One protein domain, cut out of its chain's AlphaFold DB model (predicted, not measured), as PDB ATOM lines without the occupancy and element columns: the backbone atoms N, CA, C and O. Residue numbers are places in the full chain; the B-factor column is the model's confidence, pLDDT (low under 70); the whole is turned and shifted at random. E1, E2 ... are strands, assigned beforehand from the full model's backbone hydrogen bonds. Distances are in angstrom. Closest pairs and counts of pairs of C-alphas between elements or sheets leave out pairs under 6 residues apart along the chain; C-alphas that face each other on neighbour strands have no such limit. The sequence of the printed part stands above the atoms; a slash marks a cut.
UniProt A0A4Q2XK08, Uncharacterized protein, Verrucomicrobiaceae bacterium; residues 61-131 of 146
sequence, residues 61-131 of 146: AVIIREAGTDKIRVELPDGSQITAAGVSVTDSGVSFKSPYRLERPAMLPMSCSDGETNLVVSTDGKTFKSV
ATOM      1  N   ALA A  61      17.902  19.107  -4.818       85.44
ATOM      2  CA  ALA A  61      18.682  19.654  -5.919       85.44
ATOM      3  C   ALA A  61      19.227  21.051  -5.577       85.44
ATOM      4  O   ALA A  61      18.516  21.898  -5.032       85.44
ATOM      5  N   VAL A  62      20.485  21.301  -5.933       87.00
ATOM      6  CA  VAL A  62      21.170  22.581  -5.733       87.00
ATOM      7  C   VAL A  62      21.409  23.229  -7.087       87.00
ATOM      8  O   VAL A  62      22.005  22.630  -7.980       87.00
ATOM      9  N   ILE A  63      20.954  24.471  -7.248       87.69
ATOM     10  CA  ILE A  63      21.139  25.244  -8.478       87.69
ATOM     11  C   ILE A  63      22.264  26.249  -8.254       87.69
ATOM     12  O   ILE A  63      22.173  27.133  -7.405       87.69
ATOM     13  N   ILE A  64      23.309  26.145  -9.063       87.88
ATOM     14  CA  ILE A  64      24.480  27.011  -9.053       87.88
ATOM     15  C   ILE A  64      24.484  27.794 -10.366       87.88
ATOM     16  O   ILE A  64      24.632  27.236 -11.453       87.88
ATOM     17  N   ARG A  65      24.313  29.113 -10.278       85.00
ATOM     18  CA  ARG A  65      24.450  30.018 -11.429       85.00
ATOM     19  C   ARG A  65      25.881  30.546 -11.444       85.00
ATOM     20  O   ARG A  65      26.276  31.248 -10.515       85.00
ATOM     21  N   GLU A  66      26.668  30.171 -12.450       77.38
ATOM     22  CA  GLU A  66      28.078  30.570 -12.537       77.38
ATOM     23  C   GLU A  66      28.177  32.065 -12.880       77.38
ATOM     24  O   GLU A  66      27.833  32.492 -13.983       77.38
ATOM     25  N   ALA A  67      28.641  32.876 -11.925       73.44
ATOM     26  CA  ALA A  67      28.746  34.323 -12.089       73.44
ATOM     27  C   ALA A  67      29.628  34.695 -13.296       73.44
ATOM     28  O   ALA A  67      30.748  34.209 -13.433       73.44
ATOM     29  N   GLY A  68      29.126  35.584 -14.159       69.62
ATOM     30  CA  GLY A  68      29.835  36.024 -15.366       69.62
ATOM     31  C   GLY A  68      29.710  35.080 -16.568       69.62
ATOM     32  O   GLY A  68      30.329  35.337 -17.597       69.62
ATOM     33  N   THR A  69      28.899  34.023 -16.468       73.06
ATOM     34  CA  THR A  69      28.527  33.168 -17.603       73.06
ATOM     35  C   THR A  69      27.014  32.971 -17.643       73.06
ATOM     36  O   THR A  69      26.352  33.024 -16.611       73.06
ATOM     37  N   ASP A  70      26.463  32.664 -18.817       76.50
ATOM     38  CA  ASP A  70      25.051  32.270 -18.947       76.50
ATOM     39  C   ASP A  70      24.811  30.796 -18.563       76.50
ATOM     40  O   ASP A  70      23.742  30.238 -18.802       76.50
ATOM     41  N   LYS A  71      25.809  30.126 -17.970       82.69
ATOM     42  CA  LYS A  71      25.732  28.706 -17.637       82.69
ATOM     43  C   LYS A  71      25.077  28.484 -16.281       82.69
ATOM     44  O   LYS A  71      25.323  29.182 -15.297       82.69
ATOM     45  N   ILE A  72      24.270  27.435 -16.230       87.69
ATOM     46  CA  ILE A  72      23.606  26.954 -15.028       87.69
ATOM     47  C   ILE A  72      24.120  25.550 -14.763       87.69
ATOM     48  O   ILE A  72      24.070  24.690 -15.644       87.69
ATOM     49  N   ARG A  73      24.600  25.323 -13.542       89.75
ATOM     50  CA  ARG A  73      24.932  24.005 -13.020       89.75
ATOM     51  C   ARG A  73      23.867  23.588 -12.014       89.75
ATOM     52  O   ARG A  73      23.486  24.369 -11.153       89.75
ATOM     53  N   VAL A  74      23.372  22.368 -12.127       89.88
ATOM     54  CA  VAL A  74      22.411  21.765 -11.205       89.88
ATOM     55  C   VAL A  74      23.021  20.488 -10.664       89.88
ATOM     56  O   VAL A  74      23.384  19.605 -11.434       89.88
ATOM     57  N   GLU A  75      23.123  20.393  -9.348       90.25
ATOM     58  CA  GLU A  75      23.528  19.180  -8.649       90.25
ATOM     59  C   GLU A  75      22.274  18.495  -8.114       90.25
ATOM     60  O   GLU A  75      21.469  19.103  -7.413       90.25
ATOM     61  N   LEU A  76      22.072  17.241  -8.498       88.50
ATOM     62  CA  LEU A  76      20.945  16.420  -8.079       88.50
ATOM     63  C   LEU A  76      21.301  15.650  -6.796       88.50
ATOM     64  O   LEU A  76      22.475  15.359  -6.555       88.50
ATOM     65  N   PRO A  77      20.304  15.259  -5.979       85.38
ATOM     66  CA  PRO A  77      20.542  14.561  -4.710       85.38
ATOM     67  C   PRO A  77      21.199  13.184  -4.876       85.38
ATOM     68  O   PRO A  77      21.768  12.654  -3.925       85.38
ATOM     69  N   ASP A  78      21.142  12.598  -6.074       83.69
ATOM     70  CA  ASP A  78      21.836  11.352  -6.402       83.69
ATOM     71  C   ASP A  78      23.325  11.561  -6.735       83.69
ATOM     72  O   ASP A  78      24.001  10.604  -7.103       83.69
ATOM     73  N   GLY A  79      23.839  12.791  -6.620       84.69
ATOM     74  CA  GLY A  79      25.207  13.173  -6.966       84.69
ATOM     75  C   GLY A  79      25.417  13.459  -8.454       84.69
ATOM     76  O   GLY A  79      26.541  13.752  -8.858       84.69
ATOM     77  N   SER A  80      24.370  13.374  -9.283       86.56
ATOM     78  CA  SER A  80      24.464  13.740 -10.696       86.56
ATOM     79  C   SER A  80      24.606  15.253 -10.862       86.56
ATOM     80  O   SER A  80      23.988  16.027 -10.135       86.56
ATOM     81  N   GLN A  81      25.374  15.690 -11.855       90.38
ATOM     82  CA  GLN A  81      25.591  17.104 -12.155       90.38
ATOM     83  C   GLN A  81      25.171  17.416 -13.585       90.38
ATOM     84  O   GLN A  81      25.542  16.709 -14.517       90.38
ATOM     85  N   ILE A  82      24.417  18.492 -13.774       89.81
ATOM     86  CA  ILE A  82      23.981  18.970 -15.085       89.81
ATOM     87  C   ILE A  82      24.489  20.384 -15.267       89.81
ATOM     88  O   ILE A  82      24.119  21.267 -14.513       89.81
ATOM     89  N   THR A  83      25.300  20.624 -16.287       90.50
ATOM     90  CA  THR A  83      25.704  21.969 -16.704       90.50
ATOM     91  C   THR A  83      25.056  22.280 -18.042       90.50
ATOM     92  O   THR A  83      25.170  21.472 -18.956       90.50
ATOM     93  N   ALA A  84      24.398  23.424 -18.186       89.56
ATOM     94  CA  ALA A  84      23.742  23.829 -19.427       89.56
ATOM     95  C   ALA A  84      23.847  25.338 -19.659       89.56
ATOM     96  O   ALA A  84      23.956  26.102 -18.705       89.56
ATOM     97  N   ALA A  85      23.777  25.776 -20.916       86.38
ATOM     98  CA  ALA A  85      23.754  27.202 -21.268       86.38
ATOM     99  C   ALA A  85      22.401  27.884 -21.005       86.38
ATOM    100  O   ALA A  85      22.283  29.101 -21.074       86.38
ATOM    101  N   GLY A  86      21.352  27.109 -20.747       84.06
ATOM    102  CA  GLY A  86      20.043  27.654 -20.441       84.06
ATOM    103  C   GLY A  86      19.122  26.597 -19.871       84.06
ATOM    104  O   GLY A  86      19.314  25.397 -20.076       84.06
ATOM    105  N   VAL A  87      18.099  27.053 -19.160       86.94
ATOM    106  CA  VAL A  87      17.119  26.176 -18.531       86.94
ATOM    107  C   VAL A  87      15.719  26.760 -18.674       86.94
ATOM    108  O   VAL A  87      15.529  27.977 -18.666       86.94
ATOM    109  N   SER A  88      14.729  25.892 -18.817       83.88
ATOM    110  CA  SER A  88      13.317  26.254 -18.843       83.88
ATOM    111  C   SER A  88      12.496  25.181 -18.148       83.88
ATOM    112  O   SER A  88      12.694  23.994 -18.400       83.88
ATOM    113  N   VAL A  89      11.557  25.596 -17.305       84.00
ATOM    114  CA  VAL A  89      10.586  24.689 -16.689       84.00
ATOM    115  C   VAL A  89       9.473  24.396 -17.689       84.00
ATOM    116  O   VAL A  89       9.007  25.283 -18.401       84.00
ATOM    117  N   THR A  90       9.076  23.133 -17.757       79.88
ATOM    118  CA  THR A  90       7.994  22.615 -18.596       79.88
ATOM    119  C   THR A  90       7.065  21.767 -17.735       79.88
ATOM    120  O   THR A  90       7.458  21.314 -16.661       79.88
ATOM    121  N   ASP A  91       5.869  21.456 -18.234       75.19
ATOM    122  CA  ASP A  91       4.920  20.586 -17.519       75.19
ATOM    123  C   ASP A  91       5.481  19.177 -17.250       75.19
ATOM    124  O   ASP A  91       5.029  18.473 -16.353       75.19
ATOM    125  N   SER A  92       6.480  18.746 -18.032       73.50
ATOM    126  CA  SER A  92       7.145  17.445 -17.883       73.50
ATOM    127  C   SER A  92       8.355  17.468 -16.940       73.50
ATOM    128  O   SER A  92       8.931  16.413 -16.683       73.50
ATOM    129  N   GLY A  93       8.758  18.644 -16.449       83.94
ATOM    130  CA  GLY A  93       9.955  18.846 -15.631       83.94
ATOM    131  C   GLY A  93      10.873  19.937 -16.181       83.94
ATOM    132  O   GLY A  93      10.431  20.880 -16.840       83.94
ATOM    133  N   VAL A  94      12.170  19.822 -15.919       86.44
ATOM    134  CA  VAL A  94      13.167  20.848 -16.239       86.44
ATOM    135  C   VAL A  94      13.897  20.517 -17.532       86.44
ATOM    136  O   VAL A  94      14.545  19.483 -17.652       86.44
ATOM    137  N   SER A  95      13.802  21.419 -18.504       86.06
ATOM    138  CA  SER A  95      14.456  21.319 -19.803       86.06
ATOM    139  C   SER A  95      15.738  22.149 -19.821       86.06
ATOM    140  O   SER A  95      15.695  23.375 -19.724       86.06
ATOM    141  N   PHE A  96      16.868  21.484 -20.007       88.19
ATOM    142  CA  PHE A  96      18.201  22.051 -20.151       88.19
ATOM    143  C   PHE A  96      18.543  22.186 -21.633       88.19
ATOM    144  O   PHE A  96      18.531  21.199 -22.370       88.19
ATOM    145  N   LYS A  97      18.834  23.411 -22.066       86.69
ATOM    146  CA  LYS A  97      19.155  23.728 -23.459       86.69
ATOM    147  C   LYS A  97      20.620  23.440 -23.757       86.69
ATOM    148  O   LYS A  97      21.482  23.652 -22.902       86.69
ATOM    149  N   SER A  98      20.894  22.988 -24.975       81.56
ATOM    150  CA  SER A  98      22.257  22.879 -25.483       81.56
ATOM    151  C   SER A  98      22.989  24.241 -25.463       81.56
ATOM    152  O   SER A  98      22.356  25.297 -25.556       81.56
ATOM    153  N   PRO A  99      24.328  24.237 -25.348       86.06
ATOM    154  CA  PRO A  99      25.151  23.089 -24.979       86.06
ATOM    155  C   PRO A  99      24.909  22.649 -23.525       86.06
ATOM    156  O   PRO A  99      24.797  23.487 -22.627       86.06
ATOM    157  N   TYR A 100      24.856  21.332 -23.292       86.94
ATOM    158  CA  TYR A 100      24.698  20.742 -21.961       86.94
ATOM    159  C   TYR A 100      25.657  19.568 -21.711       86.94
ATOM    160  O   TYR A 100      26.130  18.914 -22.639       86.94
ATOM    161  N   ARG A 101      25.928  19.276 -20.440       86.31
ATOM    162  CA  ARG A 101      26.700  18.128 -19.955       86.31
ATOM    163  C   ARG A 101      26.030  17.572 -18.703       86.31
ATOM    164  O   ARG A 101      25.802  18.319 -17.765       86.31
ATOM    165  N   LEU A 102      25.718  16.284 -18.704       86.94
ATOM    166  CA  LEU A 102      25.189  15.504 -17.592       86.94
ATOM    167  C   LEU A 102      26.263  14.506 -17.151       86.94
ATOM    168  O   LEU A 102      26.715  13.686 -17.945       86.94
ATOM    169  N   GLU A 103      26.633  14.545 -15.882       88.38
ATOM    170  CA  GLU A 103      27.550  13.611 -15.238       88.38
ATOM    171  C   GLU A 103      26.789  12.847 -14.161       88.38
ATOM    172  O   GLU A 103      26.007  13.447 -13.428       88.38
ATOM    173  N   ARG A 104      26.984  11.527 -14.060       84.44
ATOM    174  CA  ARG A 104      26.345  10.705 -13.022       84.44
ATOM    175  C   ARG A 104      27.377   9.813 -12.333       84.44
ATOM    176  O   ARG A 104      28.266   9.325 -13.030       84.44
ATOM    177  N   PRO A 105      27.238   9.495 -11.031       77.50
ATOM    178  CA  PRO A 105      28.268   8.780 -10.257       77.50
ATOM    179  C   PRO A 105      28.627   7.351 -10.708       77.50
ATOM    180  O   PRO A 105      29.501   6.731 -10.116       77.50
ATOM    181  N   ALA A 106      27.972   6.805 -11.731       76.50
ATOM    182  CA  ALA A 106      28.236   5.460 -12.247       76.50
ATOM    183  C   ALA A 106      27.991   5.336 -13.761       76.50
ATOM    184  O   ALA A 106      27.839   4.230 -14.278       76.50
ATOM    185  N   MET A 107      27.886   6.457 -14.481       74.50
ATOM    186  CA  MET A 107      27.631   6.455 -15.921       74.50
ATOM    187  C   MET A 107      28.611   7.377 -16.632       74.50
ATOM    188  O   MET A 107      29.082   8.360 -16.063       74.50
ATOM    189  N   LEU A 108      28.878   7.069 -17.900       74.50
ATOM    190  CA  LEU A 108      29.657   7.957 -18.751       74.50
ATOM    191  C   LEU A 108      28.971   9.326 -18.859       74.50
ATOM    192  O   LEU A 108      27.736   9.386 -18.944       74.50
ATOM    193  N   PRO A 109      29.750  10.421 -18.865       77.19
ATOM    194  CA  PRO A 109      29.199  11.752 -19.012       77.19
ATOM    195  C   PRO A 109      28.505  11.871 -20.369       77.19
ATOM    196  O   PRO A 109      29.065  11.553 -21.416       77.19
ATOM    197  N   MET A 110      27.271  12.356 -20.350       78.25
ATOM    198  CA  MET A 110      26.502  12.656 -21.546       78.25
ATOM    199  C   MET A 110      26.656  14.140 -21.844       78.25
ATOM    200  O   MET A 110      26.284  14.971 -21.025       78.25
ATOM    201  N   SER A 111      27.171  14.502 -23.012       81.81
ATOM    202  CA  SER A 111      27.265  15.905 -23.417       81.81
ATOM    203  C   SER A 111      26.632  16.131 -24.779       81.81
ATOM    204  O   SER A 111      26.622  15.245 -25.629       81.81
ATOM    205  N   CYS A 112      26.097  17.329 -24.970       78.25
ATOM    206  CA  CYS A 112      25.697  17.828 -26.265       78.25
ATOM    207  C   CYS A 112      26.287  19.221 -26.449       78.25
ATOM    208  O   CYS A 112      26.031  20.124 -25.654       78.25
ATOM    209  N   SER A 113      27.114  19.372 -27.478       75.69
ATOM    210  CA  SER A 113      27.815  20.616 -27.783       75.69
ATOM    211  C   SER A 113      27.094  21.483 -28.813       75.69
ATOM    212  O   SER A 113      27.404  22.666 -28.890       75.69
ATOM    213  N   ASP A 114      26.178  20.913 -29.607       68.00
ATOM    214  CA  ASP A 114      25.561  21.610 -30.741       68.00
ATOM    215  C   ASP A 114      24.159  21.065 -31.098       68.00
ATOM    216  O   ASP A 114      23.853  19.895 -30.859       68.00
ATOM    217  N   GLY A 115      23.317  21.920 -31.686       64.94
ATOM    218  CA  GLY A 115      21.967  21.603 -32.175       64.94
ATOM    219  C   GLY A 115      20.810  21.922 -31.217       64.94
ATOM    220  O   GLY A 115      21.006  22.145 -30.026       64.94
ATOM    221  N   GLU A 116      19.572  21.922 -31.731       66.94
ATOM    222  CA  GLU A 116      18.322  22.140 -30.970       66.94
ATOM    223  C   GLU A 116      17.934  20.912 -30.123       66.94
ATOM    224  O   GLU A 116      16.852  20.336 -30.254       66.94
ATOM    225  N   THR A 117      18.855  20.450 -29.284       72.94
ATOM    226  CA  THR A 117      18.613  19.350 -28.356       72.94
ATOM    227  C   THR A 117      18.429  19.885 -26.951       72.94
ATOM    228  O   THR A 117      19.135  20.783 -26.491       72.94
ATOM    229  N   ASN A 118      17.461  19.304 -26.259       81.69
ATOM    230  CA  ASN A 118      17.175  19.622 -24.877       81.69
ATOM    231  C   ASN A 118      17.266  18.351 -24.041       81.69
ATOM    232  O   ASN A 118      16.735  17.309 -24.428       81.69
ATOM    233  N   LEU A 119      17.902  18.437 -22.880       83.31
ATOM    234  CA  LEU A 119      17.816  17.402 -21.861       83.31
ATOM    235  C   LEU A 119      16.652  17.745 -20.935       83.31
ATOM    236  O   LEU A 119      16.687  18.755 -20.250       83.31
ATOM    237  N   VAL A 120      15.624  16.909 -20.902       84.19
ATOM    238  CA  VAL A 120      14.499  17.040 -19.976       84.19
ATOM    239  C   VAL A 120      14.724  16.109 -18.795       84.19
ATOM    240  O   VAL A 120      14.884  14.900 -18.974       84.19
ATOM    241  N   VAL A 121      14.723  16.680 -17.597       83.75
ATOM    242  CA  VAL A 121      14.752  15.966 -16.322       83.75
ATOM    243  C   VAL A 121      13.366  16.051 -15.717       83.75
ATOM    244  O   VAL A 121      12.833  17.144 -15.544       83.75
ATOM    245  N   SER A 122      12.767  14.907 -15.422       82.12
ATOM    246  CA  SER A 122      11.461  14.854 -14.771       82.12
ATOM    247  C   SER A 122      11.510  15.421 -13.354       82.12
ATOM    248  O   SER A 122      12.548  15.417 -12.693       82.12
ATOM    249  N   THR A 123      10.355  15.858 -12.859       78.00
ATOM    250  CA  THR A 123      10.196  16.389 -11.494       78.00
ATOM    251  C   THR A 123      10.586  15.387 -10.403       78.00
ATOM    252  O   THR A 123      11.019  15.776  -9.324       78.00
ATOM    253  N   ASP A 124      10.490  14.084 -10.684       75.50
ATOM    254  CA  ASP A 124      10.931  13.021  -9.775       75.50
ATOM    255  C   ASP A 124      12.454  12.776  -9.792       75.50
ATOM    256  O   ASP A 124      12.951  11.988  -8.989       75.50
ATOM    257  N   GLY A 125      13.194  13.415 -10.708       71.31
ATOM    258  CA  GLY A 125      14.647  13.291 -10.859       71.31
ATOM    259  C   GLY A 125      15.137  11.946 -11.380       71.31
ATOM    260  O   GLY A 125      16.343  11.716 -11.435       71.31
ATOM    261  N   LYS A 126      14.228  11.037 -11.739       74.00
ATOM    262  CA  LYS A 126      14.571   9.664 -12.137       74.00
ATOM    263  C   LYS A 126      14.633   9.495 -13.642       74.00
ATOM    264  O   LYS A 126      15.359   8.630 -14.129       74.00
ATOM    265  N   THR A 127      13.875  10.305 -14.376       79.69
ATOM    266  CA  THR A 127      13.769  10.192 -15.826       79.69
ATOM    267  C   THR A 127      14.551  11.307 -16.499       79.69
ATOM    268  O   THR A 127      14.310  12.493 -16.284       79.69
ATOM    269  N   PHE A 128      15.467  10.895 -17.370       80.38
ATOM    270  CA  PHE A 128      16.258  11.776 -18.213       80.38
ATOM    271  C   PHE A 128      15.897  11.474 -19.656       80.38
ATOM    272  O   PHE A 128      16.037  10.339 -20.117       80.38
ATOM    273  N   LYS A 129      15.419  12.480 -20.377       79.31
ATOM    274  CA  LYS A 129      15.041  12.341 -21.777       79.31
ATOM    275  C   LYS A 129      15.743  13.402 -22.598       79.31
ATOM    276  O   LYS A 129      15.518  14.587 -22.396       79.31
ATOM    277  N   SER A 130      16.550  12.981 -23.564       73.00
ATOM    278  CA  SER A 130      17.017  13.896 -24.602       73.00
ATOM    279  C   SER A 130      15.924  14.049 -25.664       73.00
ATOM    280  O   SER A 130      15.372  13.059 -26.151       73.00
ATOM    281  N   VAL A 131      15.564  15.288 -25.981       68.88
ATOM    282  CA  VAL A 131      14.579  15.654 -27.001       68.88
ATOM    283  C   VAL A 131      15.304  16.457 -28.075       68.88
ATOM    284  O   VAL A 131      15.775  17.557 -27.806       68.88
TER     285      VAL A 131
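AT A GLANCE: This is residues 61 to 131 of the 146 residues of an uncharacterized protein of Verrucomicrobiaceae bacterium (UniProt A0A4Q2XK08). One twisted sheet of seven strands is folded over into a V, because the two long strands E3 and E4 bend sharply part way along. One leaf of the V holds E1, E2, the first part of E3, the later part of E4, and E5; the other holds the rest of E3 and E4 with E6 and E7, and the leaves are only partly face to face. The printed part has 71 residues with no named helix and seven named strands, E1 to E7 in order along the chain, in a branched antiparallel sheet of the class all strand. The whole is compact, with a radius of gyration of the C-alphas of 11.2 A, and rounded, spanning 28 by 24 by 23 A.

IN THESE COORDINATES: E1 is residues 62 to 65, beginning at C-alpha 62 at (21.170, 22.581, -5.733), and E2 is residues 72 to 75. E3, residues 81 to 90, is 19.5 A from first to last C-alpha and bends by 103 degrees at residue 85. E4, residues 93 to 104, is the longest strand by residues, begins at C-alpha 93 at (9.955, 18.846, -15.631), measures 18.5 A and bends by 119 degrees at residue 98. E5 is residues 107 to 112, 15.5 A long. E6 is residues 118 to 121, and E7 is residues 128 to 131, ending at C-alpha 131 at (14.579, 15.654, -27.001).

HOW THE PARTS SIT: E1 to E5 form a meander, each strand the antiparallel neighbour of the one before. The hairpin of E1 and E2 stands at 161 degrees between directions, with N 64 and O 73 2.7 A apart, within hydrogen-bond range. E3 lies on the other side of E2 from E1, and N 74 and O 82 are 2.7 A apart. In the hairpin of E3 and E4, at 167 degrees, N 83 and O 101 are 2.8 A apart, as are N 88 and O 95. The pairing of E4 is staggered: on the side away from E3, E6 is beside residues 93 to 97 and E5 beside residues 99 to 104. N 102 of E4 and O 110 of E5 are 2.7 A apart; N 96 of E4 and O 119 of E6 are also 2.7 A apart. E7 is an edge strand, antiparallel to E6 at 155 degrees, with N 120 and O 129 2.8 A apart. E5 and E6 are apart, and so are E1 and E7.

THE WHOLE: The two C-alphas farthest apart, those of Gly 68 and Ala 106, are 30.8 A from each other. The printed part has no cut and no long link. The mean pLDDT of the printed part is 81.4; residues 68, 114 to 116 and 131 are under 70.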